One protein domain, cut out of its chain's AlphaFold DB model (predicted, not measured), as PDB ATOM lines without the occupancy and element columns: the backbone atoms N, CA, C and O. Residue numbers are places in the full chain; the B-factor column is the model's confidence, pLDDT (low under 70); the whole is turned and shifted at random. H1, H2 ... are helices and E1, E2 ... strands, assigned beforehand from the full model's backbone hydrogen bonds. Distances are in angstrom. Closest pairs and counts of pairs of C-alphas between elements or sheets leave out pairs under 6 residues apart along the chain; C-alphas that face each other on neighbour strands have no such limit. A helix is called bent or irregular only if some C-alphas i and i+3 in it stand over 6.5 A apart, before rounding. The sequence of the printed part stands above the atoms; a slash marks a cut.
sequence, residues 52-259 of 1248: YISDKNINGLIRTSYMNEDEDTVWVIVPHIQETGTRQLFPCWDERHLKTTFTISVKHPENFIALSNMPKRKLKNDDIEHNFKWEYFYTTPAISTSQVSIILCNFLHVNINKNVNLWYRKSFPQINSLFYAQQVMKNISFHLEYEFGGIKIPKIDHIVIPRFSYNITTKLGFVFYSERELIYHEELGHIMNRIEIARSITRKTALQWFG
ATOM      1  N   TYR A  52     -44.749 -45.119  -2.349       72.50
ATOM      2  CA  TYR A  52     -44.146 -44.507  -1.175       72.50
ATOM      3  C   TYR A  52     -42.760 -43.984  -1.539       72.50
ATOM      4  O   TYR A  52     -41.906 -44.725  -2.021       72.50
ATOM      5  N   ILE A  53     -42.509 -42.705  -1.264       72.56
ATOM      6  CA  ILE A  53     -41.171 -42.125  -1.396       72.56
ATOM      7  C   ILE A  53     -40.318 -42.706  -0.263       72.56
ATOM      8  O   ILE A  53     -40.458 -42.301   0.890       72.56
ATOM      9  N   SER A  54     -39.504 -43.712  -0.583       59.62
ATOM     10  CA  SER A  54     -38.703 -44.453   0.394       59.62
ATOM     11  C   SER A  54     -37.345 -43.797   0.624       59.62
ATOM     12  O   SER A  54     -36.622 -43.506  -0.325       59.62
ATOM     13  N   ASP A  55     -36.940 -43.690   1.890       57.12
ATOM     14  CA  ASP A  55     -35.594 -43.251   2.284       57.12
ATOM     15  C   ASP A  55     -34.500 -44.297   1.957       57.12
ATOM     16  O   ASP A  55     -33.309 -44.022   2.097       57.12
ATOM     17  N   LYS A  56     -34.887 -45.522   1.562       49.16
ATOM     18  CA  LYS A  56     -33.988 -46.674   1.338       49.16
ATOM     19  C   LYS A  56     -33.704 -46.937  -0.140       49.16
ATOM     20  O   LYS A  56     -32.769 -47.671  -0.457       49.16
ATOM     21  N   ASN A  57     -34.549 -46.421  -1.032       56.62
ATOM     22  CA  ASN A  57     -34.462 -46.710  -2.456       56.62
ATOM     23  C   ASN A  57     -33.488 -45.723  -3.099       56.62
ATOM     24  O   ASN A  57     -33.665 -44.513  -3.008       56.62
ATOM     25  N   ILE A  58     -32.444 -46.242  -3.738       61.66
ATOM     26  CA  ILE A  58     -31.390 -45.430  -4.361       61.66
ATOM     27  C   ILE A  58     -31.793 -45.071  -5.801       61.66
ATOM     28  O   ILE A  58     -30.943 -44.760  -6.611       61.66
ATOM     29  N   ASN A  59     -33.066 -45.163  -6.185       67.25
ATOM     30  CA  ASN A  59     -33.546 -44.806  -7.522       67.25
ATOM     31  C   ASN A  59     -34.947 -44.174  -7.426       67.25
ATOM     32  O   ASN A  59     -35.620 -44.348  -6.418       67.25
ATOM     33  N   GLY A  60     -35.363 -43.404  -8.438       75.56
ATOM     34  CA  GLY A  60     -36.678 -42.748  -8.491       75.56
ATOM     35  C   GLY A  60     -36.710 -41.361  -7.833       75.56
ATOM     36  O   GLY A  60     -35.824 -40.535  -8.068       75.56
ATOM     37  N   LEU A  61     -37.754 -41.073  -7.046       79.56
ATOM     38  CA  LEU A  61     -37.796 -39.897  -6.169       79.56
ATOM     39  C   LEU A  61     -37.221 -40.269  -4.811       79.56
ATOM     40  O   LEU A  61     -37.729 -41.170  -4.150       79.56
ATOM     41  N   ILE A  62     -36.207 -39.530  -4.385       78.62
ATOM     42  CA  ILE A  62     -35.573 -39.716  -3.087       78.62
ATOM     43  C   ILE A  62     -35.824 -38.499  -2.211       78.62
ATOM     44  O   ILE A  62     -35.949 -37.368  -2.688       78.62
ATOM     45  N   ARG A  63     -35.888 -38.728  -0.905       81.00
ATOM     46  CA  ARG A  63     -36.063 -37.677   0.088       81.00
ATOM     47  C   ARG A  63     -34.744 -37.468   0.830       81.00
ATOM     48  O   ARG A  63     -34.177 -38.406   1.371       81.00
ATOM     49  N   THR A  64     -34.260 -36.232   0.864       80.06
ATOM     50  CA  THR A  64     -33.139 -35.786   1.705       80.06
ATOM     51  C   THR A  64     -33.630 -34.746   2.712       80.06
ATOM     52  O   THR A  64     -34.774 -34.288   2.640       80.06
ATOM     53  N   SER A  65     -32.806 -34.377   3.691       82.31
ATOM     54  CA  SER A  65     -33.167 -33.370   4.686       82.31
ATOM     55  C   SER A  65     -32.001 -32.505   5.134       82.31
ATOM     56  O   SER A  65     -30.831 -32.887   5.069       82.31
ATOM     57  N   TYR A  66     -32.344 -31.331   5.649       80.94
ATOM     58  CA  TYR A  66     -31.417 -30.424   6.305       80.94
ATOM     59  C   TYR A  66     -32.080 -29.769   7.522       80.94
ATOM     60  O   TYR A  66     -33.297 -29.820   7.679       80.94
ATOM     61  N   MET A  67     -31.266 -29.177   8.395       78.00
ATOM     62  CA  MET A  67     -31.746 -28.406   9.546       78.00
ATOM     63  C   MET A  67     -31.898 -26.937   9.154       78.00
ATOM     64  O   MET A  67     -30.958 -26.345   8.602       78.00
ATOM     65  N   ASN A  68     -33.072 -26.351   9.392       73.62
ATOM     66  CA  ASN A  68     -33.230 -24.895   9.316       73.62
ATOM     67  C   ASN A  68     -32.586 -24.215  10.545       73.62
ATOM     68  O   ASN A  68     -31.940 -24.867  11.365       73.62
ATOM     69  N   GLU A  69     -32.707 -22.891  10.623       70.06
ATOM     70  CA  GLU A  69     -32.154 -22.079  11.719       70.06
ATOM     71  C   GLU A  69     -32.843 -22.355  13.065       70.06
ATOM     72  O   GLU A  69     -32.210 -22.211  14.104       70.06
ATOM     73  N   ASP A  70     -34.086 -22.840  13.028       73.06
ATOM     74  CA  ASP A  70     -34.897 -23.198  14.198       73.06
ATOM     75  C   ASP A  70     -34.694 -24.660  14.656       73.06
ATOM     76  O   ASP A  70     -35.437 -25.155  15.496       73.06
ATOM     77  N   GLU A  71     -33.702 -25.371  14.102       70.38
ATOM     78  CA  GLU A  71     -33.423 -26.802  14.346       70.38
ATOM     79  C   GLU A  71     -34.532 -27.788  13.920       70.38
ATOM     80  O   GLU A  71     -34.502 -28.976  14.257       70.38
ATOM     81  N   ASP A  72     -35.471 -27.355  13.086       75.81
ATOM     82  CA  ASP A  72     -36.452 -28.228  12.460       75.81
ATOM     83  C   ASP A  72     -35.867 -28.974  11.259       75.81
ATOM     84  O   ASP A  72     -35.123 -28.448  10.419       75.81
ATOM     85  N   THR A  73     -36.278 -30.237  11.129       79.81
ATOM     86  CA  THR A  73     -35.952 -31.040   9.950       79.81
ATOM     87  C   THR A  73     -36.799 -30.601   8.774       79.81
ATOM     88  O   THR A  73     -37.981 -30.928   8.670       79.81
ATOM     89  N   VAL A  74     -36.151 -29.945   7.827       81.75
ATOM     90  CA  VAL A  74     -36.746 -29.621   6.547       81.75
ATOM     91  C   VAL A  74     -36.412 -30.719   5.556       81.75
ATOM     92  O   VAL A  74     -35.249 -31.035   5.303       81.75
ATOM     93  N   TRP A  75     -37.453 -31.282   4.964       84.56
ATOM     94  CA  TRP A  75     -37.325 -32.313   3.950       84.56
ATOM     95  C   TRP A  75     -37.255 -31.717   2.551       84.56
ATOM     96  O   TRP A  75     -37.827 -30.669   2.282       84.56
ATOM     97  N   VAL A  76     -36.566 -32.405   1.651       87.06
ATOM     98  CA  VAL A  76     -36.438 -32.047   0.241       87.06
ATOM     99  C   VAL A  76     -36.590 -33.326  -0.568       87.06
ATOM    100  O   VAL A  76     -35.947 -34.325  -0.262       87.06
ATOM    101  N   ILE A  77     -37.432 -33.314  -1.591       87.44
ATOM    102  CA  ILE A  77     -37.595 -34.437  -2.517       87.44
ATOM    103  C   ILE A  77     -36.838 -34.090  -3.790       87.44
ATOM    104  O   ILE A  77     -37.087 -33.038  -4.383       87.44
ATOM    105  N   VAL A  78     -35.916 -34.955  -4.200       84.31
ATOM    106  CA  VAL A  78     -35.088 -34.783  -5.399       84.31
ATOM    107  C   VAL A  78     -35.115 -36.052  -6.254       84.31
ATOM    108  O   VAL A  78     -35.285 -37.150  -5.724       84.31
ATOM    109  N   PRO A  79     -34.953 -35.944  -7.582       80.69
ATOM    110  CA  PRO A  79     -34.893 -37.110  -8.448       80.69
ATOM    111  C   PRO A  79     -33.499 -37.749  -8.388       80.69
ATOM    112  O   PRO A  79     -32.494 -37.079  -8.624       80.69
ATOM    113  N   HIS A  80     -33.433 -39.058  -8.158       74.69
ATOM    114  CA  HIS A  80     -32.242 -39.871  -8.394       74.69
ATOM    115  C   HIS A  80     -32.575 -40.952  -9.422       74.69
ATOM    116  O   HIS A  80     -32.955 -42.070  -9.100       74.69
ATOM    117  N   ILE A  81     -32.511 -40.582 -10.697       67.12
ATOM    118  CA  ILE A  81     -32.929 -41.446 -11.803       67.12
ATOM    119  C   ILE A  81     -31.681 -41.919 -12.545       67.12
ATOM    120  O   ILE A  81     -31.210 -41.226 -13.459       67.12
ATOM    121  N   GLN A  82     -31.158 -43.082 -12.143       59.59
ATOM    122  CA  GLN A  82     -30.195 -43.865 -12.919       59.59
ATOM    123  C   GLN A  82     -30.910 -45.019 -13.635       59.59
ATOM    124  O   GLN A  82     -31.815 -45.639 -13.079       59.59
ATOM    125  N   GLU A  83     -30.513 -45.286 -14.882       64.06
ATOM    126  CA  GLU A  83     -31.009 -46.397 -15.712       64.06
ATOM    127  C   GLU A  83     -32.547 -46.514 -15.762       64.06
ATOM    128  O   GLU A  83     -33.186 -45.716 -16.446       64.06
ATOM    129  N   THR A  84     -33.128 -47.480 -15.040       65.00
ATOM    130  CA  THR A  84     -34.565 -47.819 -15.013       65.00
ATOM    131  C   THR A  84     -35.352 -47.093 -13.913       65.00
ATOM    132  O   THR A  84     -36.544 -47.340 -13.720       65.00
ATOM    133  N   GLY A  85     -34.720 -46.164 -13.183       68.12
ATOM    134  CA  GLY A  85     -35.322 -45.463 -12.042       68.12
ATOM    135  C   GLY A  85     -36.604 -44.681 -12.357       68.12
ATOM    136  O   GLY A  85     -37.414 -44.464 -11.458       68.12
ATOM    137  N   THR A  86     -36.856 -44.303 -13.618       75.00
ATOM    138  CA  THR A  86     -38.111 -43.629 -13.999       75.00
ATOM    139  C   THR A  86     -39.334 -44.524 -13.830       75.00
ATOM    140  O   THR A  86     -40.419 -44.013 -13.570       75.00
ATOM    141  N   ARG A  87     -39.180 -45.854 -13.879       78.62
ATOM    142  CA  ARG A  87     -40.293 -46.794 -13.661       78.62
ATOM    143  C   ARG A  87     -40.960 -46.613 -12.290       78.62
ATOM    144  O   ARG A  87     -42.125 -46.958 -12.135       78.62
ATOM    145  N   GLN A  88     -40.239 -46.040 -11.322       75.69
ATOM    146  CA  GLN A  88     -40.739 -45.725  -9.980       75.69
ATOM    147  C   GLN A  88     -41.461 -44.368  -9.895       75.69
ATOM    148  O   GLN A  88     -42.165 -44.094  -8.931       75.69
ATOM    149  N   LEU A  89     -41.291 -43.499 -10.895       78.31
ATOM    150  CA  LEU A  89     -42.037 -42.244 -11.016       78.31
ATOM    151  C   LEU A  89     -43.402 -42.477 -11.666       78.31
ATOM    152  O   LEU A  89     -44.408 -41.956 -11.193       78.31
ATOM    153  N   PHE A  90     -43.420 -43.227 -12.769       81.94
ATOM    154  CA  PHE A  90     -44.629 -43.660 -13.465       81.94
ATOM    155  C   PHE A  90     -44.310 -44.841 -14.410       81.94
ATOM    156  O   PHE A  90     -43.197 -44.911 -14.941       81.94
ATOM    157  N   PRO A  91     -45.266 -45.758 -14.674       83.12
ATOM    158  CA  PRO A  91     -45.144 -46.786 -15.700       83.12
ATOM    159  C   PRO A  91     -44.853 -46.143 -17.047       83.12
ATOM    160  O   PRO A  91     -45.596 -45.273 -17.511       83.12
ATOM    161  N   CYS A  92     -43.756 -46.555 -17.661       83.75
ATOM    162  CA  CYS A  92     -43.297 -45.962 -18.898       83.75
ATOM    163  C   CYS A  92     -42.452 -46.935 -19.714       83.75
ATOM    164  O   CYS A  92     -41.867 -47.872 -19.177       83.75
ATOM    165  N   TRP A  93     -42.384 -46.657 -21.013       83.56
ATOM    166  CA  TRP A  93     -41.381 -47.211 -21.913       83.56
ATOM    167  C   TRP A  93     -40.100 -46.384 -21.753       83.56
ATOM    168  O   TRP A  93     -40.080 -45.194 -22.081       83.56
ATOM    169  N   ASP A  94     -39.077 -46.959 -21.120       72.69
ATOM    170  CA  ASP A  94     -37.844 -46.268 -20.727       72.69
ATOM    171  C   ASP A  94     -36.664 -46.469 -21.687       72.69
ATOM    172  O   ASP A  94     -35.533 -46.058 -21.411       72.69
ATOM    173  N   GLU A  95     -36.933 -47.005 -22.875       73.62
ATOM    174  CA  GLU A  95     -35.979 -47.078 -23.968       73.62
ATOM    175  C   GLU A  95     -35.571 -45.670 -24.430       73.62
ATOM    176  O   GLU A  95     -36.389 -44.845 -24.836       73.62
ATOM    177  N   ARG A  96     -34.262 -45.380 -24.430       64.69
ATOM    178  CA  ARG A  96     -33.720 -44.024 -24.675       64.69
ATOM    179  C   ARG A  96     -34.123 -43.392 -26.014       64.69
ATOM    180  O   ARG A  96     -34.085 -42.166 -26.140       64.69
ATOM    181  N   HIS A  97     -34.459 -44.204 -27.017       66.69
ATOM    182  CA  HIS A  97     -34.869 -43.728 -28.338       66.69
ATOM    183  C   HIS A  97     -36.353 -43.325 -28.403       66.69
ATOM    184  O   HIS A  97     -36.737 -42.618 -29.335       66.69
ATOM    185  N   LEU A  98     -37.165 -43.720 -27.417       72.94
ATOM    186  CA  LEU A  98     -38.563 -43.325 -27.294       72.94
ATOM    187  C   LEU A  98     -38.650 -41.977 -26.567       72.94
ATOM    188  O   LEU A  98     -38.195 -41.817 -25.431       72.94
ATOM    189  N   LYS A  99     -39.216 -40.975 -27.247       79.88
ATOM    190  CA  LYS A  99     -39.388 -39.613 -26.730       79.88
ATOM    191  C   LYS A  99     -40.842 -39.184 -26.857       79.88
ATOM    192  O   LYS A  99     -41.480 -39.450 -27.870       79.88
ATOM    193  N   THR A 100     -41.354 -38.496 -25.843       86.50
ATOM    194  CA  THR A 100     -42.727 -37.978 -25.827       86.50
ATOM    195  C   THR A 100     -42.813 -36.680 -25.028       86.50
ATOM    196  O   THR A 100     -41.883 -36.312 -24.310       86.50
ATOM    197  N   THR A 101     -43.903 -35.940 -25.197       90.94
ATOM    198  CA  THR A 101     -44.173 -34.708 -24.448       90.94
ATOM    199  C   THR A 101     -44.821 -35.031 -23.107       90.94
ATOM    200  O   THR A 101     -45.735 -35.851 -23.050       90.94
ATOM    201  N   PHE A 102     -44.419 -34.331 -22.049       90.50
ATOM    202  CA  PHE A 102     -44.978 -34.490 -20.710       90.50
ATOM    203  C   PHE A 102     -45.655 -33.199 -20.263       90.50
ATOM    204  O   PHE A 102     -45.054 -32.124 -20.276       90.50
ATOM    205  N   THR A 103     -46.906 -33.304 -19.825       93.38
ATOM    206  CA  THR A 103     -47.597 -32.235 -19.102       93.38
ATOM    207  C   THR A 103     -47.630 -32.627 -17.633       93.38
ATOM    208  O   THR A 103     -48.238 -33.633 -17.279       93.38
ATOM    209  N   ILE A 104     -46.937 -31.860 -16.789       91.75
ATOM    210  CA  ILE A 104     -46.737 -32.189 -15.374       91.75
ATOM    211  C   ILE A 104     -47.471 -31.165 -14.512       91.75
ATOM    212  O   ILE A 104     -47.355 -29.953 -14.714       91.75
ATOM    213  N   SER A 105     -48.207 -31.664 -13.528       91.75
ATOM    214  CA  SER A 105     -48.852 -30.880 -12.477       91.75
ATOM    215  C   SER A 105     -48.603 -31.555 -11.138       91.75
ATOM    216  O   SER A 105     -48.752 -32.771 -11.029       91.75
ATOM    217  N   VAL A 106     -48.231 -30.780 -10.123       90.38
ATOM    218  CA  VAL A 106     -47.868 -31.300  -8.799       90.38
ATOM    219  C   VAL A 106     -48.748 -30.636  -7.748       90.38
ATOM    220  O   VAL A 106     -48.715 -29.416  -7.605       90.38
ATOM    221  N   LYS A 107     -49.522 -31.431  -7.001       89.19
ATOM    222  CA  LYS A 107     -50.231 -30.970  -5.800       89.19
ATOM    223  C   LYS A 107     -49.313 -31.149  -4.601       89.19
ATOM    224  O   LYS A 107     -48.825 -32.254  -4.377       89.19
ATOM    225  N   HIS A 108     -49.073 -30.096  -3.832       87.94
ATOM    226  CA  HIS A 108     -48.187 -30.169  -2.671       87.94
ATOM    227  C   HIS A 108     -48.588 -29.181  -1.566       87.94
ATOM    228  O   HIS A 108     -49.356 -28.253  -1.833       87.94
ATOM    229  N   PRO A 109     -48.082 -29.357  -0.331       87.50
ATOM    230  CA  PRO A 109     -48.346 -28.427   0.763       87.50
ATOM    231  C   PRO A 109     -47.836 -27.011   0.463       87.50
ATOM    232  O   PRO A 109     -46.838 -26.832  -0.246       87.50
ATOM    233  N   GLU A 110     -48.500 -25.997   1.015       83.12
ATOM    234  CA  GLU A 110     -48.244 -24.587   0.686       83.12
ATOM    235  C   GLU A 110     -46.818 -24.106   1.013       83.12
ATOM    236  O   GLU A 110     -46.257 -23.302   0.261       83.12
ATOM    237  N   ASN A 111     -46.208 -24.651   2.072       83.44
ATOM    238  CA  ASN A 111     -44.852 -24.343   2.544       83.44
ATOM    239  C   ASN A 111     -43.724 -24.896   1.651       83.44
ATOM    240  O   ASN A 111     -42.553 -24.582   1.880       83.44
ATOM    241  N   PHE A 112     -44.062 -25.687   0.634       86.94
ATOM    242  CA  PHE A 112     -43.123 -26.171  -0.372       86.94
ATOM    243  C   PHE A 112     -43.261 -25.413  -1.697       86.94
ATOM    244  O   PHE A 112     -44.205 -24.658  -1.950       86.94
ATOM    245  N   ILE A 113     -42.282 -25.639  -2.560       89.44
ATOM    246  CA  ILE A 113     -42.170 -25.179  -3.936       89.44
ATOM    247  C   ILE A 113     -41.922 -26.432  -4.772       89.44
ATOM    248  O   ILE A 113     -40.943 -27.146  -4.522       89.44
ATOM    249  N   ALA A 114     -42.772 -26.690  -5.765       91.38
ATOM    250  CA  ALA A 114     -42.480 -27.695  -6.773       91.38
ATOM    251  C   ALA A 114     -41.659 -27.077  -7.914       91.38
ATOM    252  O   ALA A 114     -41.880 -25.949  -8.364       91.38
ATOM    253  N   LEU A 115     -40.678 -27.825  -8.402       92.69
ATOM    254  CA  LEU A 115     -39.954 -27.524  -9.629       92.69
ATOM    255  C   LEU A 115     -40.067 -28.741 -10.547       92.69
ATOM    256  O   LEU A 115     -39.942 -29.879 -10.103       92.69
ATOM    257  N   SER A 116     -40.266 -28.498 -11.838       92.75
ATOM    258  CA  SER A 116     -40.190 -29.532 -12.875       92.75
ATOM    259  C   SER A 116     -39.407 -29.026 -14.089       92.75
ATOM    260  O   SER A 116     -38.896 -27.912 -14.050       92.75
ATOM    261  N   ASN A 117     -39.270 -29.815 -15.154       91.44
ATOM    262  CA  ASN A 117     -38.425 -29.500 -16.314       91.44
ATOM    263  C   ASN A 117     -38.787 -28.169 -17.004       91.44
ATOM    264  O   ASN A 117     -37.926 -27.520 -17.592       91.44
ATOM    265  N   MET A 118     -40.051 -27.742 -16.920       91.94
ATOM    266  CA  MET A 118     -40.559 -26.539 -17.586       91.94
ATOM    267  C   MET A 118     -40.876 -25.407 -16.595       91.94
ATOM    268  O   MET A 118     -41.049 -25.660 -15.402       91.94
ATOM    269  N   PRO A 119     -40.946 -24.139 -17.048       90.56
ATOM    270  CA  PRO A 119     -41.392 -23.023 -16.216       90.56
ATOM    271  C   PRO A 119     -42.840 -23.189 -15.730       90.56
ATOM    272  O   PRO A 119     -43.662 -23.839 -16.384       90.56
ATOM    273  N   LYS A 120     -43.162 -22.559 -14.594       87.75
ATOM    274  CA  LYS A 120     -44.521 -22.535 -14.026       87.75
ATOM    275  C   LYS A 120     -45.478 -21.746 -14.930       87.75
ATOM    276  O   LYS A 120     -45.128 -20.668 -15.420       87.75
ATOM    277  N   ARG A 121     -46.698 -22.252 -15.127       85.50
ATOM    278  CA  ARG A 121     -47.788 -21.550 -15.820       85.50
ATOM    279  C   ARG A 121     -48.460 -20.586 -14.840       85.50
ATOM    280  O   ARG A 121     -48.874 -20.998 -13.762       85.50
ATOM    281  N   LYS A 122     -48.594 -19.305 -15.206       66.38
ATOM    282  CA  LYS A 122     -49.406 -18.352 -14.430       66.38
ATOM    283  C   LYS A 122     -50.884 -18.697 -14.639       66.38
ATOM    284  O   LYS A 122     -51.406 -18.463 -15.725       66.38
ATOM    285  N   LEU A 123     -51.536 -19.260 -13.628       62.53
ATOM    286  CA  LEU A 123     -52.991 -19.438 -13.578       62.53
ATOM    287  C   LEU A 123     -53.568 -18.522 -12.498       62.53
ATOM    288  O   LEU A 123     -52.884 -18.207 -11.524       62.53
ATOM    289  N   LYS A 124     -54.809 -18.069 -12.697       54.25
ATOM    290  CA  LYS A 124     -55.596 -17.431 -11.637       54.25
ATOM    291  C   LYS A 124     -55.956 -18.512 -10.615       54.25
ATOM    292  O   LYS A 124     -56.288 -19.606 -11.039       54.25
ATOM    293  N   ASN A 125     -55.828 -18.180  -9.329       53.25
ATOM    294  CA  ASN A 125     -56.106 -19.005  -8.148       53.25
ATOM    295  C   ASN A 125     -57.080 -20.171  -8.409       53.25
ATOM    296  O   ASN A 125     -58.286 -19.951  -8.423       53.25
ATOM    297  N   ASP A 126     -56.541 -21.380  -8.578       51.12
ATOM    298  CA  ASP A 126     -57.316 -22.620  -8.543       51.12
ATOM    299  C   ASP A 126     -57.248 -23.167  -7.104       51.12
ATOM    300  O   ASP A 126     -56.175 -23.534  -6.622       51.12
ATOM    301  N   ASP A 127     -58.398 -23.098  -6.430       53.84
ATOM    302  CA  ASP A 127     -58.836 -23.684  -5.155       53.84
ATOM    303  C   ASP A 127     -57.757 -24.154  -4.158       53.84
ATOM    304  O   ASP A 127     -57.241 -25.275  -4.207       53.84
ATOM    305  N   ILE A 128     -57.494 -23.294  -3.164       55.41
ATOM    306  CA  ILE A 128     -56.848 -23.673  -1.901       55.41
ATOM    307  C   ILE A 128     -57.847 -24.537  -1.122       55.41
ATOM    308  O   ILE A 128     -58.605 -24.051  -0.288       55.41
ATOM    309  N   GLU A 129     -57.857 -25.835  -1.396       59.41
ATOM    310  CA  GLU A 129     -58.518 -26.812  -0.536       59.41
ATOM    311  C   GLU A 129     -57.500 -27.386   0.455       59.41
ATOM    312  O   GLU A 129     -56.527 -28.045   0.075       59.41
ATOM    313  N   HIS A 130     -57.753 -27.169   1.748       62.81
ATOM    314  CA  HIS A 130     -57.108 -27.895   2.846       62.81
ATOM    315  C   HIS A 130     -55.560 -27.843   2.876       62.81
ATOM    316  O   HIS A 130     -54.922 -28.879   3.021       62.81
ATOM    317  N   ASN A 131     -54.935 -26.658   2.788       76.69
ATOM    318  CA  ASN A 131     -53.471 -26.435   2.903       76.69
ATOM    319  C   ASN A 131     -52.590 -27.022   1.774       76.69
ATOM    320  O   ASN A 131     -51.357 -27.020   1.880       76.69
ATOM    321  N   PHE A 132     -53.189 -27.503   0.681       81.88
ATOM    322  CA  PHE A 132     -52.473 -27.947  -0.517       81.88
ATOM    323  C   PHE A 132     -52.743 -27.005  -1.689       81.88
ATOM    324  O   PHE A 132     -53.854 -26.516  -1.862       81.88
ATOM    325  N   LYS A 133     -51.735 -26.808  -2.541       85.31
ATOM    326  CA  LYS A 133     -51.848 -26.046  -3.790       85.31
ATOM    327  C   LYS A 133     -51.387 -26.880  -4.978       85.31
ATOM    328  O   LYS A 133     -50.522 -27.748  -4.840       85.31
ATOM    329  N   TRP A 134     -51.958 -26.606  -6.145       85.69
ATOM    330  CA  TRP A 134     -51.499 -27.164  -7.413       85.69
ATOM    331  C   TRP A 134     -50.505 -26.226  -8.088       85.69
ATOM    332  O   TRP A 134     -50.776 -25.044  -8.287       85.69
ATOM    333  N   GLU A 135     -49.373 -26.775  -8.509       87.94
ATOM    334  CA  GLU A 135     -48.455 -26.108  -9.421       87.94
ATOM    335  C   GLU A 135     -48.496 -26.779 -10.794       87.94
ATOM    336  O   GLU A 135     -48.283 -27.986 -10.932       87.94
ATOM    337  N   TYR A 136     -48.773 -25.974 -11.820       90.75
ATOM    338  CA  TYR A 136     -48.890 -26.416 -13.207       90.75
ATOM    339  C   TYR A 136     -47.690 -25.935 -14.018       90.75
ATOM    340  O   TYR A 136     -47.343 -24.751 -13.987       90.75
ATOM    341  N   PHE A 137     -47.084 -26.834 -14.788       92.94
ATOM    342  CA  PHE A 137     -45.940 -26.529 -15.645       92.94
ATOM    343  C   PHE A 137     -46.348 -26.549 -17.122       92.94
ATOM    344  O   PHE A 137     -47.302 -27.225 -17.509       92.94
ATOM    345  N   TYR A 138     -45.641 -25.789 -17.963       91.88
ATOM    346  CA  TYR A 138     -45.822 -25.910 -19.414       91.88
ATOM    347  C   TYR A 138     -45.453 -27.321 -19.890       91.88
ATOM    348  O   TYR A 138     -44.593 -27.977 -19.306       91.88
ATOM    349  N   THR A 139     -46.094 -27.779 -20.964       91.81
ATOM    350  CA  THR A 139     -45.794 -29.073 -21.587       91.81
ATOM    351  C   THR A 139     -44.348 -29.102 -22.087       91.81
ATOM    352  O   THR A 139     -43.900 -28.155 -22.736       91.81
ATOM    353  N   THR A 140     -43.610 -30.169 -21.776       90.38
ATOM    354  CA  THR A 140     -42.231 -30.345 -22.242       90.38
ATOM    355  C   THR A 140     -42.198 -30.537 -23.760       90.38
ATOM    356  O   THR A 140     -43.154 -31.062 -24.339       90.38
ATOM    357  N   PRO A 141     -41.078 -30.215 -24.425       86.56
ATOM    358  CA  PRO A 141     -40.786 -30.806 -25.728       86.56
ATOM    359  C   PRO A 141     -40.656 -32.339 -25.615       86.56
ATOM    360  O   PRO A 141     -40.657 -32.889 -24.507       86.56
ATOM    361  N   ALA A 142     -40.547 -33.040 -26.748       83.31
ATOM    362  CA  ALA A 142     -40.387 -34.491 -26.745       83.31
ATOM    363  C   ALA A 142     -39.070 -34.895 -26.051       83.31
ATOM    364  O   ALA A 142     -37.971 -34.610 -26.525       83.31
ATOM    365  N   ILE A 143     -39.168 -35.553 -24.900       83.69
ATOM    366  CA  ILE A 143     -38.017 -35.991 -24.105       83.69
ATOM    367  C   ILE A 143     -38.133 -37.477 -23.779       83.69
ATOM    368  O   ILE A 143     -39.221 -38.048 -23.813       83.69
ATOM    369  N   SER A 144     -37.001 -38.115 -23.479       82.88
ATOM    370  CA  SER A 144     -37.005 -39.467 -22.911       82.88
ATOM    371  C   SER A 144     -37.576 -39.412 -21.493       82.88
ATOM    372  O   SER A 144     -37.350 -38.446 -20.763       82.88
ATOM    373  N   THR A 145     -38.268 -40.468 -21.085       84.94
ATOM    374  CA  THR A 145     -38.819 -40.648 -19.732       84.94
ATOM    375  C   THR A 145     -37.745 -40.484 -18.644       84.94
ATOM    376  O   THR A 145     -38.002 -39.889 -17.601       84.94
ATOM    377  N   SER A 146     -36.497 -40.877 -18.924       77.44
ATOM    378  CA  SER A 146     -35.325 -40.681 -18.048       77.44
ATOM    379  C   SER A 146     -34.985 -39.218 -17.714       77.44
ATOM    380  O   SER A 146     -34.248 -38.963 -16.757       77.44
ATOM    381  N   GLN A 147     -35.490 -38.254 -18.493       82.75
ATOM    382  CA  GLN A 147     -35.262 -36.816 -18.305       82.75
ATOM    383  C   GLN A 147     -36.324 -36.143 -17.429       82.75
ATOM    384  O   GLN A 147     -36.115 -35.007 -17.000       82.75
ATOM    385  N   VAL A 148     -37.452 -36.814 -17.173       87.38
ATOM    386  CA  VAL A 148     -38.547 -36.261 -16.373       87.38
ATOM    387  C   VAL A 148     -38.102 -36.110 -14.923       87.38
ATOM    388  O   VAL A 148     -37.662 -37.072 -14.299       87.38
ATOM    389  N   SER A 149     -38.237 -34.897 -14.391       88.31
ATOM    390  CA  SER A 149     -37.767 -34.541 -13.054       88.31
ATOM    391  C   SER A 149     -38.793 -33.709 -12.305       88.31
ATOM    392  O   SER A 149     -39.378 -32.764 -12.846       88.31
ATOM    393  N   ILE A 150     -38.970 -34.045 -11.029       90.06
ATOM    394  CA  ILE A 150     -39.799 -33.312 -10.075       90.06
ATOM    395  C   ILE A 150     -38.976 -33.115  -8.807       90.06
ATOM    396  O   ILE A 150     -38.354 -34.054  -8.315       90.06
ATOM    397  N   ILE A 151     -38.965 -31.888  -8.293       90.56
ATOM    398  CA  ILE A 151     -38.289 -31.516  -7.051       90.56
ATOM    399  C   ILE A 151     -39.301 -30.818  -6.164       90.56
ATOM    400  O   ILE A 151     -40.017 -29.933  -6.632       90.56
ATOM    401  N   LEU A 152     -39.331 -31.187  -4.889       91.50
ATOM    402  CA  LEU A 152     -40.137 -30.517  -3.880       91.50
ATOM    403  C   LEU A 152     -39.215 -29.996  -2.781       91.50
ATOM    404  O   LEU A 152     -38.567 -30.775  -2.087       91.50
ATOM    405  N   CYS A 153     -39.126 -28.679  -2.640       90.69
ATOM    406  CA  CYS A 153     -38.183 -28.032  -1.729       90.69
ATOM    407  C   CYS A 153     -38.779 -26.752  -1.136       90.69
ATOM    408  O   CYS A 153     -39.840 -26.306  -1.552       90.69
ATOM    409  N   ASN A 154     -38.079 -26.124  -0.202       88.75
ATOM    410  CA  ASN A 154     -38.384 -24.791   0.334       88.75
ATOM    411  C   ASN A 154     -37.171 -23.843   0.195       88.75
ATOM    412  O   ASN A 154     -36.930 -22.971   1.036       88.75
ATOM    413  N   PHE A 155     -36.374 -24.062  -0.853       90.19
ATOM    414  CA  PHE A 155     -35.151 -23.317  -1.136       90.19
ATOM    415  C   PHE A 155     -35.427 -21.851  -1.492       90.19
ATOM    416  O   PHE A 155     -36.498 -21.492  -1.982       90.19
ATOM    417  N   LEU A 156     -34.420 -21.010  -1.260       86.75
ATOM    418  CA  LEU A 156     -34.327 -19.679  -1.848       86.75
ATOM    419  C   LEU A 156     -33.742 -19.787  -3.252       86.75
ATOM    420  O   LEU A 156     -33.088 -20.776  -3.581       86.75
ATOM    421  N   HIS A 157     -33.946 -18.750  -4.060       88.25
ATOM    422  CA  HIS A 157     -33.301 -18.646  -5.358       88.25
ATOM    423  C   HIS A 157     -32.702 -17.263  -5.588       88.25
ATOM    424  O   HIS A 157     -33.214 -16.256  -5.099       88.25
ATOM    425  N   VAL A 158     -31.631 -17.235  -6.375       88.50
ATOM    426  CA  VAL A 158     -31.038 -16.028  -6.951       88.50
ATOM    427  C   VAL A 158     -31.138 -16.131  -8.468       88.50
ATOM    428  O   VAL A 158     -30.737 -17.135  -9.060       88.50
ATOM    429  N   ASN A 159     -31.655 -15.079  -9.099       89.44
ATOM    430  CA  ASN A 159     -31.716 -14.983 -10.554       89.44
ATOM    431  C   ASN A 159     -30.332 -14.592 -11.084       89.44
ATOM    432  O   ASN A 159     -29.872 -13.473 -10.857       89.44
ATOM    433  N   ILE A 160     -29.673 -15.507 -11.794       87.88
ATOM    434  CA  ILE A 160     -28.380 -15.250 -12.444       87.88
ATOM    435  C   ILE A 160     -28.603 -14.513 -13.774       87.88
ATOM    436  O   ILE A 160     -27.869 -13.580 -14.105       87.88
ATOM    437  N   ASN A 161     -29.621 -14.935 -14.531       82.56
ATOM    438  CA  ASN A 161     -30.072 -14.319 -15.784       82.56
ATOM    439  C   ASN A 161     -31.593 -14.542 -15.976       82.56
ATOM    440  O   ASN A 161     -32.244 -15.122 -15.113       82.56
ATOM    441  N   LYS A 162     -32.179 -14.113 -17.106       80.31
ATOM    442  CA  LYS A 162     -33.633 -14.185 -17.383       80.31
ATOM    443  C   LYS A 162     -34.245 -15.590 -17.227       80.31
ATOM    444  O   LYS A 162     -35.407 -15.704 -16.851       80.31
ATOM    445  N   ASN A 163     -33.491 -16.631 -17.560       86.44
ATOM    446  CA  ASN A 163     -33.900 -18.039 -17.560       86.44
ATOM    447  C   ASN A 163     -32.982 -18.928 -16.697       86.44
ATOM    448  O   ASN A 163     -33.182 -20.138 -16.701       86.44
ATOM    449  N   VAL A 164     -32.002 -18.365 -15.974       90.88
ATOM    450  CA  VAL A 164     -31.023 -19.128 -15.176       90.88
ATOM    451  C   VAL A 164     -31.123 -18.741 -13.707       90.88
ATOM    452  O   VAL A 164     -30.900 -17.579 -13.362       90.88
ATOM    453  N   ASN A 165     -31.394 -19.719 -12.845       93.31
ATOM    454  CA  ASN A 165     -31.570 -19.511 -11.409       93.31
ATOM    455  C   ASN A 165     -30.631 -20.415 -10.608       93.31
ATOM    456  O   ASN A 165     -30.387 -21.553 -11.001       93.31
ATOM    457  N   LEU A 166     -30.158 -19.932  -9.460       92.44
ATOM    458  CA  LEU A 166     -29.448 -20.730  -8.462       92.44
ATOM    459  C   LEU A 166     -30.330 -20.921  -7.233       92.44
ATOM    460  O   LEU A 166     -30.640 -19.947  -6.553       92.44
ATOM    461  N   TRP A 167     -30.689 -22.166  -6.938       92.00
ATOM    462  CA  TRP A 167     -31.502 -22.578  -5.802       92.00
ATOM    463  C   TRP A 167     -30.633 -23.167  -4.694       92.00
ATOM    464  O   TRP A 167     -29.841 -24.078  -4.938       92.00
ATOM    465  N   TYR A 168     -30.807 -22.676  -3.471       89.62
ATOM    466  CA  TYR A 168     -30.057 -23.109  -2.291       89.62
ATOM    467  C   TYR A 168     -30.921 -23.006  -1.029       89.62
ATOM    468  O   TYR A 168     -31.914 -22.277  -0.980       89.62
ATOM    469  N   ARG A 169     -30.564 -23.745   0.024       87.81
ATOM    470  CA  ARG A 169     -31.315 -23.701   1.287       87.81
ATOM    471  C   ARG A 169     -31.155 -22.361   2.014       87.81
ATOM    472  O   ARG A 169     -30.091 -21.758   1.975       87.81
ATOM    473  N   LYS A 170     -32.188 -21.944   2.754       80.75
ATOM    474  CA  LYS A 170     -32.188 -20.694   3.547       80.75
ATOM    475  C   LYS A 170     -30.970 -20.565   4.477       80.75
ATOM    476  O   LYS A 170     -30.300 -19.545   4.445       80.75
ATOM    477  N   SER A 171     -30.640 -21.627   5.213       72.06
ATOM    478  CA  SER A 171     -29.565 -21.662   6.217       72.06
ATOM    479  C   SER A 171     -28.162 -21.947   5.646       72.06
ATOM    480  O   SER A 171     -27.323 -22.525   6.339       72.06
ATOM    481  N   PHE A 172     -27.901 -21.642   4.367       74.50
ATOM    482  CA  PHE A 172     -26.625 -21.969   3.719       74.50
ATOM    483  C   PHE A 172     -25.455 -21.236   4.413       74.50
ATOM    484  O   PHE A 172     -25.419 -20.002   4.400       74.50
ATOM    485  N   PRO A 173     -24.494 -21.955   5.025       59.19
ATOM    486  CA  PRO A 173     -23.377 -21.335   5.715       59.19
ATOM    487  C   PRO A 173     -22.505 -20.636   4.675       59.19
ATOM    488  O   PRO A 173     -22.028 -21.265   3.739       59.19
ATOM    489  N   GLN A 174     -22.291 -19.331   4.848       64.31
ATOM    490  CA  GLN A 174     -21.361 -18.529   4.042       64.31
ATOM    491  C   GLN A 174     -21.835 -18.280   2.596       64.31
ATOM    492  O   GLN A 174     -21.166 -18.660   1.638       64.31
ATOM    493  N   ILE A 175     -22.947 -17.554   2.419       64.81
ATOM    494  CA  ILE A 175     -23.478 -17.128   1.103       64.81
ATOM    495  C   ILE A 175     -22.398 -16.505   0.192       64.81
ATOM    496  O   ILE A 175     -22.400 -16.754  -1.013       64.81
ATOM    497  N   ASN A 176     -21.432 -15.767   0.757       70.00
ATOM    498  CA  ASN A 176     -20.321 -15.166   0.004       70.00
ATOM    499  C   ASN A 176     -19.482 -16.199  -0.774       70.00
ATOM    500  O   ASN A 176     -18.942 -15.871  -1.828       70.00
ATOM    501  N   SER A 177     -19.421 -17.453  -0.314       73.19
ATOM    502  CA  SER A 177     -18.681 -18.526  -0.992       73.19
ATOM    503  C   SER A 177     -19.276 -18.922  -2.351       73.19
ATOM    504  O   SER A 177     -18.561 -19.431  -3.212       73.19
ATOM    505  N   LEU A 178     -20.563 -18.631  -2.589       81.69
ATOM    506  CA  LEU A 178     -21.250 -18.929  -3.850       81.69
ATOM    507  C   LEU A 178     -21.032 -17.857  -4.926       81.69
ATOM    508  O   LEU A 178     -21.397 -18.079  -6.080       81.69
ATOM    509  N   PHE A 179     -20.443 -16.704  -4.595       84.50
ATOM    510  CA  PHE A 179     -20.292 -15.592  -5.539       84.50
ATOM    511  C   PHE A 179     -19.462 -15.980  -6.771       84.50
ATOM    512  O   PHE A 179     -19.856 -15.705  -7.907       84.50
ATOM    513  N   TYR A 180     -18.352 -16.695  -6.561       85.19
ATOM    514  CA  TYR A 180     -17.535 -17.204  -7.661       85.19
ATOM    515  C   TYR A 180     -18.330 -18.167  -8.556       85.19
ATOM    516  O   TYR A 180     -18.337 -18.014  -9.779       85.19
ATOM    517  N   ALA A 181     -19.069 -19.107  -7.957       88.38
ATOM    518  CA  ALA A 181     -19.921 -20.037  -8.692       88.38
ATOM    519  C   ALA A 181     -20.986 -19.305  -9.530       88.38
ATOM    520  O   ALA A 181     -21.162 -19.621 -10.706       88.38
ATOM    521  N   GLN A 182     -21.634 -18.275  -8.974       89.06
ATOM    522  CA  GLN A 182     -22.621 -17.455  -9.686       89.06
ATOM    523  C   GLN A 182     -22.019 -16.746 -10.907       89.06
ATOM    524  O   GLN A 182     -22.622 -16.759 -11.983       89.06
ATOM    525  N   GLN A 183     -20.821 -16.159 -10.778       87.50
ATOM    526  CA  GLN A 183     -20.136 -15.532 -11.915       87.50
ATOM    527  C   GLN A 183     -19.832 -16.540 -13.021       87.50
ATOM    528  O   GLN A 183     -20.040 -16.259 -14.203       87.50
ATOM    529  N   VAL A 184     -19.361 -17.726 -12.640       86.44
ATOM    530  CA  VAL A 184     -19.038 -18.785 -13.592       86.44
ATOM    531  C   VAL A 184     -20.303 -19.270 -14.309       86.44
ATOM    532  O   VAL A 184     -20.324 -19.294 -15.542       86.44
ATOM    533  N   MET A 185     -21.388 -19.546 -13.574       90.88
ATOM    534  CA  MET A 185     -22.694 -19.915 -14.141       90.88
ATOM    535  C   MET A 185     -23.205 -18.864 -15.136       90.88
ATOM    536  O   MET A 185     -23.655 -19.222 -16.226       90.88
ATOM    537  N   LYS A 186     -23.081 -17.571 -14.806       87.88
ATOM    538  CA  LYS A 186     -23.471 -16.459 -15.688       87.88
ATOM    539  C   LYS A 186     -22.680 -16.460 -16.994       87.88
ATOM    540  O   LYS A 186     -23.271 -16.434 -18.072       87.88
ATOM    541  N   ASN A 187     -21.351 -16.498 -16.895       85.50
ATOM    542  CA  ASN A 187     -20.459 -16.400 -18.049       85.50
ATOM    543  C   ASN A 187     -20.632 -17.589 -19.002       85.50
ATOM    544  O   ASN A 187     -20.698 -17.398 -20.215       85.50
ATOM    545  N   ILE A 188     -20.751 -18.804 -18.460       84.44
ATOM    546  CA  ILE A 188     -20.930 -20.023 -19.260       84.44
ATOM    547  C   ILE A 188     -22.303 -20.049 -19.918       84.44
ATOM    548  O   ILE A 188     -22.387 -20.349 -21.105       84.44
ATOM    549  N   SER A 189     -23.363 -19.708 -19.182       85.00
ATOM    550  CA  SER A 189     -24.717 -19.685 -19.745       85.00
ATOM    551  C   SER A 189     -24.810 -18.686 -20.896       85.00
ATOM    552  O   SER A 189     -25.276 -19.044 -21.972       85.00
ATOM    553  N   PHE A 190     -24.271 -17.473 -20.720       82.94
ATOM    554  CA  PHE A 190     -24.213 -16.472 -21.789       82.94
ATOM    555  C   PHE A 190     -23.396 -16.955 -22.994       82.94
ATOM    556  O   PHE A 190     -23.811 -16.771 -24.135       82.94
ATOM    557  N   HIS A 191     -22.249 -17.596 -22.755       81.81
ATOM    558  CA  HIS A 191     -21.419 -18.133 -23.831       81.81
ATOM    559  C   HIS A 191     -22.143 -19.228 -24.628       81.81
ATOM    560  O   HIS A 191     -22.141 -19.188 -25.855       81.81
ATOM    561  N   LEU A 192     -22.799 -20.175 -23.950       80.19
ATOM    562  CA  LEU A 192     -23.551 -21.255 -24.595       80.19
ATOM    563  C   LEU A 192     -24.781 -20.726 -25.346       80.19
ATOM    564  O   LEU A 192     -25.038 -21.158 -26.469       80.19
ATOM    565  N   GLU A 193     -25.502 -19.756 -24.782       80.50
ATOM    566  CA  GLU A 193     -26.613 -19.079 -25.462       80.50
ATOM    567  C   GLU A 193     -26.148 -18.293 -26.689       80.50
ATOM    568  O   GLU A 193     -26.808 -18.328 -27.723       80.50
ATOM    569  N   TYR A 194     -25.008 -17.608 -26.615       81.31
ATOM    570  CA  TYR A 194     -24.445 -16.892 -27.757       81.31
ATOM    571  C   TYR A 194     -24.002 -17.854 -28.870       81.31
ATOM    572  O   TYR A 194     -24.309 -17.641 -30.042       81.31
ATOM    573  N   GLU A 195     -23.307 -18.938 -28.515       74.31
ATOM    574  CA  GLU A 195     -22.762 -19.895 -29.484       74.31
ATOM    575  C   GLU A 195     -23.835 -20.788 -30.127       74.31
ATOM    576  O   GLU A 195     -23.714 -21.133 -31.308       74.31
ATOM    577  N   PHE A 196     -24.878 -21.150 -29.370       73.12
ATOM    578  CA  PHE A 196     -25.910 -22.124 -29.757       73.12
ATOM    579  C   PHE A 196     -27.341 -21.574 -29.656       73.12
ATOM    580  O   PHE A 196     -28.285 -22.355 -29.541       73.12
ATOM    581  N   GLY A 197     -27.526 -20.250 -29.737       61.91
ATOM    582  CA  GLY A 197     -28.792 -19.519 -29.507       61.91
ATOM    583  C   GLY A 197     -29.998 -19.899 -30.373       61.91
ATOM    584  O   GLY A 197     -31.079 -19.328 -30.239       61.91
ATOM    585  N   GLY A 198     -29.833 -20.889 -31.242       63.31
ATOM    586  CA  GLY A 198     -30.898 -21.596 -31.928       63.31
ATOM    587  C   GLY A 198     -31.718 -22.557 -31.063       63.31
ATOM    588  O   GLY A 198     -32.872 -22.833 -31.390       63.31
ATOM    589  N   ILE A 199     -31.153 -23.043 -29.953       67.06
ATOM    590  CA  ILE A 199     -31.846 -23.899 -28.986       67.06
ATOM    591  C   ILE A 199     -32.338 -23.026 -27.836       67.06
ATOM    592  O   ILE A 199     -31.558 -22.570 -27.002       67.06
ATOM    593  N   LYS A 200     -33.652 -22.803 -27.768       70.12
ATOM    594  CA  LYS A 200     -34.264 -22.088 -26.644       70.12
ATOM    595  C   LYS A 200     -34.490 -23.050 -25.487       70.12
ATOM    596  O   LYS A 200     -35.485 -23.771 -25.475       70.12
ATOM    597  N   ILE A 201     -33.587 -23.033 -24.511       79.88
ATOM    598  CA  ILE A 201     -33.791 -23.729 -23.240       79.88
ATOM    599  C   ILE A 201     -34.737 -22.876 -22.378       79.88
ATOM    600  O   ILE A 201     -34.391 -21.739 -22.046       79.88
ATOM    601  N   PRO A 202     -35.942 -23.375 -22.034       83.75
ATOM    602  CA  PRO A 202     -36.962 -22.569 -21.361       83.75
ATOM    603  C   PRO A 202     -36.527 -22.034 -19.993       83.75
ATOM    604  O   PRO A 202     -36.938 -20.940 -19.611       83.75
ATOM    605  N   LYS A 203     -35.721 -22.813 -19.263       90.25
ATOM    606  CA  LYS A 203     -35.095 -22.444 -17.989       90.25
ATOM    607  C   LYS A 203     -33.914 -23.357 -17.658       90.25
ATOM    608  O   LYS A 203     -33.874 -24.485 -18.140       90.25
ATOM    609  N   ILE A 204     -33.012 -22.892 -16.799       91.25
ATOM    610  CA  ILE A 204     -31.912 -23.656 -16.208       91.25
ATOM    611  C   ILE A 204     -31.885 -23.354 -14.710       91.25
ATOM    612  O   ILE A 204     -31.496 -22.269 -14.284       91.25
ATOM    613  N   ASP A 205     -32.302 -24.320 -13.906       93.06
ATOM    614  CA  ASP A 205     -32.247 -24.235 -12.455       93.06
ATOM    615  C   ASP A 205     -31.009 -24.996 -11.955       93.06
ATOM    616  O   ASP A 205     -30.951 -26.227 -11.999       93.06
ATOM    617  N   HIS A 206     -30.003 -24.260 -11.485       92.75
ATOM    618  CA  HIS A 206     -28.872 -24.795 -10.731       92.75
ATOM    619  C   HIS A 206     -29.330 -25.053  -9.297       92.75
ATOM    620  O   HIS A 206     -29.785 -24.129  -8.632       92.75
ATOM    621  N   ILE A 207     -29.240 -26.285  -8.808       90.81
ATOM    622  CA  ILE A 207     -29.811 -26.691  -7.521       90.81
ATOM    623  C   ILE A 207     -28.714 -27.255  -6.634       90.81
ATOM    624  O   ILE A 207     -28.087 -28.260  -6.970       90.81
ATOM    625  N   VAL A 208     -28.513 -26.608  -5.488       89.25
ATOM    626  CA  VAL A 208     -27.557 -27.026  -4.464       89.25
ATOM    627  C   VAL A 208     -28.284 -27.875  -3.430       89.25
ATOM    628  O   VAL A 208     -29.120 -27.373  -2.680       89.25
ATOM    629  N   ILE A 209     -27.988 -29.173  -3.407       86.06
ATOM    630  CA  ILE A 209     -28.668 -30.138  -2.545       86.06
ATOM    631  C   ILE A 209     -27.820 -30.376  -1.277       86.06
ATOM    632  O   ILE A 209     -26.651 -30.765  -1.383       86.06
ATOM    633  N   PRO A 210     -28.384 -30.168  -0.071       76.88
ATOM    634  CA  PRO A 210     -27.697 -30.434   1.187       76.88
ATOM    635  C   PRO A 210     -27.538 -31.938   1.427       76.88
ATOM    636  O   PRO A 210     -28.443 -32.715   1.118       76.88
ATOM    637  N   ARG A 211     -26.396 -32.333   2.013       67.31
ATOM    638  CA  ARG A 211     -26.085 -33.732   2.391       67.31
ATOM    639  C   ARG A 211     -26.310 -34.725   1.244       67.31
ATOM    640  O   ARG A 211     -26.927 -35.773   1.406       67.31
ATOM    641  N   PHE A 212     -25.870 -34.336   0.050       66.00
ATOM    642  CA  PHE A 212     -26.063 -35.119  -1.159       66.00
ATOM    643  C   PHE A 212     -24.768 -35.827  -1.560       66.00
ATOM    644  O   PHE A 212     -23.780 -35.165  -1.872       66.00
ATOM    645  N   SER A 213     -24.777 -37.160  -1.524       51.78
ATOM    646  CA  SER A 213     -23.598 -38.023  -1.705       51.78
ATOM    647  C   SER A 213     -23.574 -38.790  -3.033       51.78
ATOM    648  O   SER A 213     -22.591 -39.469  -3.321       51.78
ATOM    649  N   TYR A 214     -24.616 -38.671  -3.865       56.38
ATOM    650  CA  TYR A 214     -24.719 -39.382  -5.143       56.38
ATOM    651  C   TYR A 214     -24.391 -38.478  -6.342       56.38
ATOM    652  O   TYR A 214     -24.689 -37.285  -6.350       56.38
ATOM    653  N   ASN A 215     -23.823 -39.044  -7.408       56.97
ATOM    654  CA  ASN A 215     -23.634 -38.336  -8.676       56.97
ATOM    655  C   ASN A 215     -24.960 -38.300  -9.465       56.97
ATOM    656  O   ASN A 215     -25.233 -39.192 -10.271       56.97
ATOM    657  N   ILE A 216     -25.796 -37.272  -9.258       61.50
ATOM    658  CA  ILE A 216     -26.971 -37.048 -10.122       61.50
ATOM    659  C   ILE A 216     -26.508 -36.549 -11.498       61.50
ATOM    660  O   ILE A 216     -25.817 -35.534 -11.619       61.50
ATOM    661  N   THR A 217     -26.963 -37.233 -12.548       64.69
ATOM    662  CA  THR A 217     -26.863 -36.754 -13.928       64.69
ATOM    663  C   THR A 217     -27.784 -35.558 -14.139       64.69
ATOM    664  O   THR A 217     -28.927 -35.538 -13.676       64.69
ATOM    665  N   THR A 218     -27.298 -34.532 -14.833       73.38
ATOM    666  CA  THR A 218     -28.112 -33.354 -15.138       73.38
ATOM    667  C   THR A 218     -29.324 -33.743 -15.982       73.38
ATOM    668  O   THR A 218     -29.295 -34.693 -16.767       73.38
ATOM    669  N   LYS A 219     -30.429 -33.027 -15.780       83.44
ATOM    670  CA  LYS A 219     -31.716 -33.296 -16.435       83.44
ATOM    671  C   LYS A 219     -32.134 -32.046 -17.191       83.44
ATOM    672  O   LYS A 219     -31.684 -30.958 -16.838       83.44
ATOM    673  N   LEU A 220     -32.989 -32.166 -18.204       84.62
ATOM    674  CA  LEU A 220     -33.452 -30.992 -18.952       84.62
ATOM    675  C   LEU A 220     -34.024 -29.927 -17.997       84.62
ATOM    676  O   LEU A 220     -34.997 -30.181 -17.288       84.62
ATOM    677  N   GLY A 221     -33.411 -28.745 -17.993       87.25
ATOM    678  CA  GLY A 221     -33.769 -27.612 -17.145       87.25
ATOM    679  C   GLY A 221     -33.207 -27.640 -15.719       87.25
ATOM    680  O   GLY A 221     -33.455 -26.691 -14.980       87.25
ATOM    681  N   PHE A 222     -32.438 -28.667 -15.332       89.75
ATOM    682  CA  PHE A 222     -31.860 -28.820 -13.991       89.75
ATOM    683  C   PHE A 222     -30.375 -29.191 -13.995       89.75
ATOM    684  O   PHE A 222     -29.942 -30.147 -14.647       89.75
ATOM    685  N   VAL A 223     -29.603 -28.490 -13.164       88.62
ATOM    686  CA  VAL A 223     -28.176 -28.738 -12.945       88.62
ATOM    687  C   VAL A 223     -27.923 -28.937 -11.451       88.62
ATOM    688  O   VAL A 223     -28.108 -28.014 -10.668       88.62
ATOM    689  N   PHE A 224     -27.516 -30.137 -11.043       87.12
ATOM    690  CA  PHE A 224     -27.437 -30.516  -9.627       87.12
ATOM    691  C   PHE A 224     -26.012 -30.447  -9.067       87.12
ATOM    692  O   PHE A 224     -25.063 -30.907  -9.710       87.12
ATOM    693  N   TYR A 225     -25.879 -29.936  -7.841       86.44
ATOM    694  CA  TYR A 225     -24.618 -29.840  -7.101       86.44
ATOM    695  C   TYR A 225     -24.793 -30.311  -5.660       86.44
ATOM    696  O   TYR A 225     -25.823 -30.040  -5.038       86.44
ATOM    697  N   SER A 226     -23.765 -30.950  -5.104       83.25
ATOM    698  CA  SER A 226     -23.608 -31.034  -3.648       83.25
ATOM    699  C   SER A 226     -23.093 -29.698  -3.086       83.25
ATOM    700  O   SER A 226     -22.460 -28.921  -3.801       83.25
ATOM    701  N   GLU A 227     -23.321 -29.409  -1.798       80.19
ATOM    702  CA  GLU A 227     -22.814 -28.161  -1.185       80.19
ATOM    703  C   GLU A 227     -21.284 -28.042  -1.298       80.19
ATOM    704  O   GLU A 227     -20.764 -26.973  -1.602       80.19
ATOM    705  N   ARG A 228     -20.557 -29.155  -1.136       75.25
ATOM    706  CA  ARG A 228     -19.084 -29.191  -1.178       75.25
ATOM    707  C   ARG A 228     -18.514 -28.810  -2.547       75.25
ATOM    708  O   ARG A 228     -17.401 -28.304  -2.612       75.25
ATOM    709  N   GLU A 229     -19.268 -29.029  -3.625       76.75
ATOM    710  CA  GLU A 229     -18.828 -28.733  -4.993       76.75
ATOM    711  C   GLU A 229     -18.781 -27.246  -5.330       76.75
ATOM    712  O   GLU A 229     -18.193 -26.906  -6.352       76.75
ATOM    713  N   LEU A 230     -19.429 -26.379  -4.545       81.62
ATOM    714  CA  LEU A 230     -19.554 -24.950  -4.854       81.62
ATOM    715  C   LEU A 230     -18.963 -24.028  -3.778       81.62
ATOM    716  O   LEU A 230     -18.934 -22.816  -3.985       81.62
ATOM    717  N   ILE A 231     -18.489 -24.569  -2.651       74.62
ATOM    718  CA  ILE A 231     -17.897 -23.774  -1.566       74.62
ATOM    719  C   ILE A 231     -16.482 -23.331  -1.958       74.62
ATOM    720  O   ILE A 231     -15.571 -24.149  -2.104       74.62
ATOM    721  N   TYR A 232     -16.281 -22.016  -2.070       74.25
ATOM    722  CA  TYR A 232     -14.970 -21.390  -2.239       74.25
ATOM    723  C   TYR A 232     -14.752 -20.268  -1.222       74.25
ATOM    724  O   TYR A 232     -15.583 -19.373  -1.092       74.25
ATOM    725  N   HIS A 233     -13.609 -20.281  -0.537       66.19
ATOM    726  CA  HIS A 233     -13.165 -19.176   0.315       66.19
ATOM    727  C   HIS A 233     -12.038 -18.419  -0.380       66.19
ATOM    728  O   HIS A 233     -11.026 -19.024  -0.710       66.19
ATOM    729  N   GLU A 234     -12.175 -17.108  -0.577       59.88
ATOM    730  CA  GLU A 234     -11.138 -16.316  -1.259       59.88
ATOM    731  C   GLU A 234      -9.810 -16.264  -0.485       59.88
ATOM    732  O   GLU A 234      -8.755 -16.241  -1.111       59.88
ATOM    733  N   GLU A 235      -9.851 -16.308   0.852       55.41
ATOM    734  CA  GLU A 235      -8.659 -16.175   1.709       55.41
ATOM    735  C   GLU A 235      -7.970 -17.511   2.041       55.41
ATOM    736  O   GLU A 235      -6.761 -17.552   2.244       55.41
ATOM    737  N   LEU A 236      -8.730 -18.612   2.098       51.53
ATOM    738  CA  LEU A 236      -8.252 -19.942   2.525       51.53
ATOM    739  C   LEU A 236      -8.323 -20.997   1.410       51.53
ATOM    740  O   LEU A 236      -7.809 -22.107   1.553       51.53
ATOM    741  N   GLY A 237      -9.023 -20.691   0.318       53.12
ATOM    742  CA  GLY A 237      -9.356 -21.640  -0.734       53.12
ATOM    743  C   GLY A 237      -8.180 -21.910  -1.656       53.12
ATOM    744  O   GLY A 237      -7.618 -21.012  -2.276       53.12
ATOM    745  N   HIS A 238      -7.847 -23.189  -1.807       59.00
ATOM    746  CA  HIS A 238      -6.841 -23.615  -2.764       59.00
ATOM    747  C   HIS A 238      -7.297 -23.319  -4.207       59.00
ATOM    748  O   HIS A 238      -8.437 -23.584  -4.586       59.00
ATOM    749  N   ILE A 239      -6.386 -22.844  -5.055       61.56
ATOM    750  CA  ILE A 239      -6.667 -22.447  -6.445       61.56
ATOM    751  C   ILE A 239      -7.223 -23.579  -7.321       61.56
ATOM    752  O   ILE A 239      -8.053 -23.364  -8.199       61.56
ATOM    753  N   MET A 240      -6.808 -24.815  -7.033       60.09
ATOM    754  CA  MET A 240      -7.368 -26.017  -7.655       60.09
ATOM    755  C   MET A 240      -8.867 -26.139  -7.373       60.09
ATOM    756  O   MET A 240      -9.613 -26.441  -8.292       60.09
ATOM    757  N   ASN A 241      -9.335 -25.817  -6.160       64.75
ATOM    758  CA  ASN A 241     -10.764 -25.861  -5.844       64.75
ATOM    759  C   ASN A 241     -11.536 -24.863  -6.715       64.75
ATOM    760  O   ASN A 241     -12.609 -25.185  -7.210       64.75
ATOM    761  N   ARG A 242     -10.963 -23.684  -6.982       71.50
ATOM    762  CA  ARG A 242     -11.547 -22.680  -7.882       71.50
ATOM    763  C   ARG A 242     -11.704 -23.212  -9.314       71.50
ATOM    764  O   ARG A 242     -12.780 -23.099  -9.899       71.50
ATOM    765  N   ILE A 243     -10.657 -23.835  -9.861       65.06
ATOM    766  CA  ILE A 243     -10.691 -24.471 -11.191       65.06
ATOM    767  C   ILE A 243     -11.710 -25.618 -11.216       65.06
ATOM    768  O   ILE A 243     -12.470 -25.738 -12.174       65.06
ATOM    769  N   GLU A 244     -11.764 -26.425 -10.159       67.44
ATOM    770  CA  GLU A 244     -12.683 -27.557 -10.033       67.44
ATOM    771  C   GLU A 244     -14.151 -27.132  -9.980       67.44
ATOM    772  O   GLU A 244     -14.981 -27.700 -10.692       67.44
ATOM    773  N   ILE A 245     -14.468 -26.074  -9.229       76.88
ATOM    774  CA  ILE A 245     -15.805 -25.468  -9.205       76.88
ATOM    775  C   ILE A 245     -16.191 -25.016 -10.613       76.88
ATOM    776  O   ILE A 245     -17.260 -25.370 -11.118       76.88
ATOM    777  N   ALA A 246     -15.305 -24.277 -11.289       75.94
ATOM    778  CA  ALA A 246     -15.586 -23.794 -12.633       75.94
ATOM    779  C   ALA A 246     -15.754 -24.935 -13.643       75.94
ATOM    780  O   ALA A 246     -16.647 -24.887 -14.494       75.94
ATOM    781  N   ARG A 247     -14.943 -25.989 -13.521       70.94
ATOM    782  CA  ARG A 247     -15.019 -27.203 -14.337       70.94
ATOM    783  C   ARG A 247     -16.343 -27.930 -14.129       70.94
ATOM    784  O   ARG A 247     -17.018 -28.230 -15.114       70.94
ATOM    785  N   SER A 248     -16.730 -28.163 -12.873       74.88
ATOM    786  CA  SER A 248     -17.989 -28.827 -12.521       74.88
ATOM    787  C   SER A 248     -19.184 -28.052 -13.075       74.88
ATOM    788  O   SER A 248     -20.023 -28.623 -13.777       74.88
ATOM    789  N   ILE A 249     -19.217 -26.728 -12.872       82.56
ATOM    790  CA  ILE A 249     -20.274 -25.870 -13.414       82.56
ATOM    791  C   ILE A 249     -20.297 -25.936 -14.942       82.56
ATOM    792  O   ILE A 249     -21.358 -26.192 -15.508       82.56
ATOM    793  N   THR A 250     -19.157 -25.760 -15.617       76.88
ATOM    794  CA  THR A 250     -19.083 -25.764 -17.090       76.88
ATOM    795  C   THR A 250     -19.591 -27.061 -17.678       76.88
ATOM    796  O   THR A 250     -20.485 -27.039 -18.523       76.88
ATOM    797  N   ARG A 251     -19.061 -28.187 -17.196       72.44
ATOM    798  CA  ARG A 251     -19.447 -29.518 -17.652       72.44
ATOM    799  C   ARG A 251     -20.945 -29.719 -17.477       72.44
ATOM    800  O   ARG A 251     -21.647 -29.959 -18.452       72.44
ATOM    801  N   LYS A 252     -21.446 -29.567 -16.249       78.25
ATOM    802  CA  LYS A 252     -22.846 -29.853 -15.916       78.25
ATOM    803  C   LYS A 252     -23.825 -28.908 -16.635       78.25
ATOM    804  O   LYS A 252     -24.899 -29.343 -17.042       78.25
ATOM    805  N   THR A 253     -23.448 -27.650 -16.867       81.94
ATOM    806  CA  THR A 253     -24.273 -26.683 -17.622       81.94
ATOM    807  C   THR A 253     -24.297 -27.005 -19.115       81.94
ATOM    808  O   THR A 253     -25.361 -26.988 -19.727       81.94
ATOM    809  N   ALA A 254     -23.153 -27.363 -19.709       75.69
ATOM    810  CA  ALA A 254     -23.060 -27.708 -21.130       75.69
ATOM    811  C   ALA A 254     -23.923 -28.928 -21.504       75.69
ATOM    812  O   ALA A 254     -24.476 -28.971 -22.605       75.69
ATOM    813  N   LEU A 255     -24.123 -29.873 -20.576       73.56
ATOM    814  CA  LEU A 255     -25.028 -31.017 -20.765       73.56
ATOM    815  C   LEU A 255     -26.469 -30.594 -21.123       73.56
ATOM    816  O   LEU A 255     -27.173 -31.368 -21.764       73.56
ATOM    817  N   GLN A 256     -26.900 -29.370 -20.786       75.81
ATOM    818  CA  GLN A 256     -28.219 -28.847 -21.173       75.81
ATOM    819  C   GLN A 256     -28.371 -28.652 -22.694       75.81
ATOM    820  O   GLN A 256     -29.482 -28.739 -23.212       75.81
ATOM    821  N   TRP A 257     -27.266 -28.431 -23.414       72.88
ATOM    822  CA  TRP A 257     -27.247 -28.306 -24.878       72.88
ATOM    823  C   TRP A 257     -26.815 -29.596 -25.575       72.88
ATOM    824  O   TRP A 257     -27.309 -29.890 -26.660       72.88
ATOM    825  N   PHE A 258     -25.894 -30.354 -24.974       59.88
ATOM    826  CA  PHE A 258     -25.215 -31.461 -25.654       59.88
ATOM    827  C   PHE A 258     -25.610 -32.868 -25.179       59.88
ATOM    828  O   PHE A 258     -25.314 -33.826 -25.884       59.88
ATOM    829  N   GLY A 259     -26.267 -33.036 -24.025       55.00
ATOM    830  CA  GLY A 259     -26.353 -34.356 -23.374       55.00
ATOM    831  C   GLY A 259     -24.968 -34.868 -22.936       55.00
ATOM    832  O   GLY A 259     -24.028 -34.081 -22.906       55.00
TER     833      GLY A 259
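AT A GLANCE: This is residues 52 to 259 of the 1248 residues of the protein "Aminopeptidase N" of Cyphomyrmex costatus (UniProt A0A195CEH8). The model has two halves side by side: in one, the long helices H2 and H3 cover one face of the four-stranded sheet E7 E8 E9 E10; in the other, three two-stranded ribbons, E1 with E2, E4 with E6 and E3 with E5, stand with the ribbon of E4 and E6 between the other two. Long loops join many of these parts, and the short helix H1 sits by the beginning of E1. The printed part has 208 residues with three named helices and ten named strands, in the order E1 E2 H1 E3 E4 E5 E6 E7 E8 H2 E9 E10 H3; under half of the residues, 102, are in named elements, and the class is mixed, helices and strands. The largest sheet runs E7, E8, E9, E10 and is mixed, while each ribbon is antiparallel. The whole is compact, with a radius of gyration of the C-alphas of 17.3 A and spans of 49 by 46 by 37 A.

IN THESE COORDINATES: In the largest sheet, E7 is residues 156 to 161, 15.5 A long, E8 residues 164 to 168, 13.5 A, E9 residues 204 to 209, 15.5 A, and E10 residues 222 to 226, 13.4 A. H2, residues 175 to 196, is 31.4 A long, with C-alpha 175 at (-23.478, -17.128, 1.103); it has a kink of 26 degrees near residue 182 and is only just irregular, C-alphas 177 and 180 being 6.9 A apart. H3, residues 239 to 258, is 28.2 A long and ends with C-alpha 258 at (-25.215, -31.461, -25.654). E1, residues 60 to 67, begins with C-alpha 60 at (-36.678, -42.748, -8.491) and is 23.6 A long; E2, residues 73 to 80, is 20.7 A. H1 is residues 85 to 88, 5.8 A. E3 is residues 105 to 109, 13.5 A, and E5 residues 132 to 136, 13.3 A. E4 is residues 113 to 116, 10.1 A, and E6 residues 150 to 153, 10.0 A.

HOW THE PARTS SIT: E7 and E8 form an antiparallel hairpin, with N 158 and O 166 2.9 A apart, within hydrogen-bond range. E8 and E9 are parallel at 13 degrees, with N 167 and O 206 at 2.7 A, and E9 and E10 are parallel at 23 degrees, with N 207 and O 223 at 2.8 A. H2 and H3 are on the same face of this sheet, giving two layers, helices on one face of a sheet. H2 has a height over the sheet of 8.6 A and lies over E7 and, only just, over E8, on which 3 of its C-alphas fall. H3, at a height of 10.5 A, lies over E10 and runs along the strands, at 20 degrees to E10 on the local plane. The two helices touch, closest at the C-alphas of Val 184 and Ala 246, 6.2 A apart, and run the same way at a steep tilt of 39 degrees. E8, H2 and E9 make a strand-helix-strand unit, two parallel neighbour strands with a helix between, whose crossover is left-handed. E1 and E2 form an antiparallel hairpin, with N 62 and O 78 at 2.9 A. The closest C-alphas of E2 and E6, those of Val 76 and Cys 153, are 4.8 A apart. E4 and E6 are antiparallel, with N 115 and O 151 at 2.8 A, and so are E3 and E5, with N 106 and O 135 at 2.9 A. The closest C-alphas of E3 and E4, those of Val 106 and Ala 114, are 6.8 A apart. The closest C-alphas of E1 and H1, those of Gly 60 and Gly 85, are 4.7 A apart. E2 and E9 are only just apart, closest at 8.4 A. Of the O i to N i+4 pairs, 15 of 18 in H2 and 14 of 16 in H3 are within hydrogen-bond range; H1 is too short for such a pair.

THE WHOLE: The two C-alphas farthest apart, those of Glu 129 and Ile 239, are 52.4 A from each other. The printed part has no cut. The links H1 to E3, E4 to E5, E5 to E6, E9 to E10 and E10 to H3 are long. The mean pLDDT of the printed part is 78.0, and 48 residues are under 70, among them residues 122 to 130, 211 to 217 and 233 to 241.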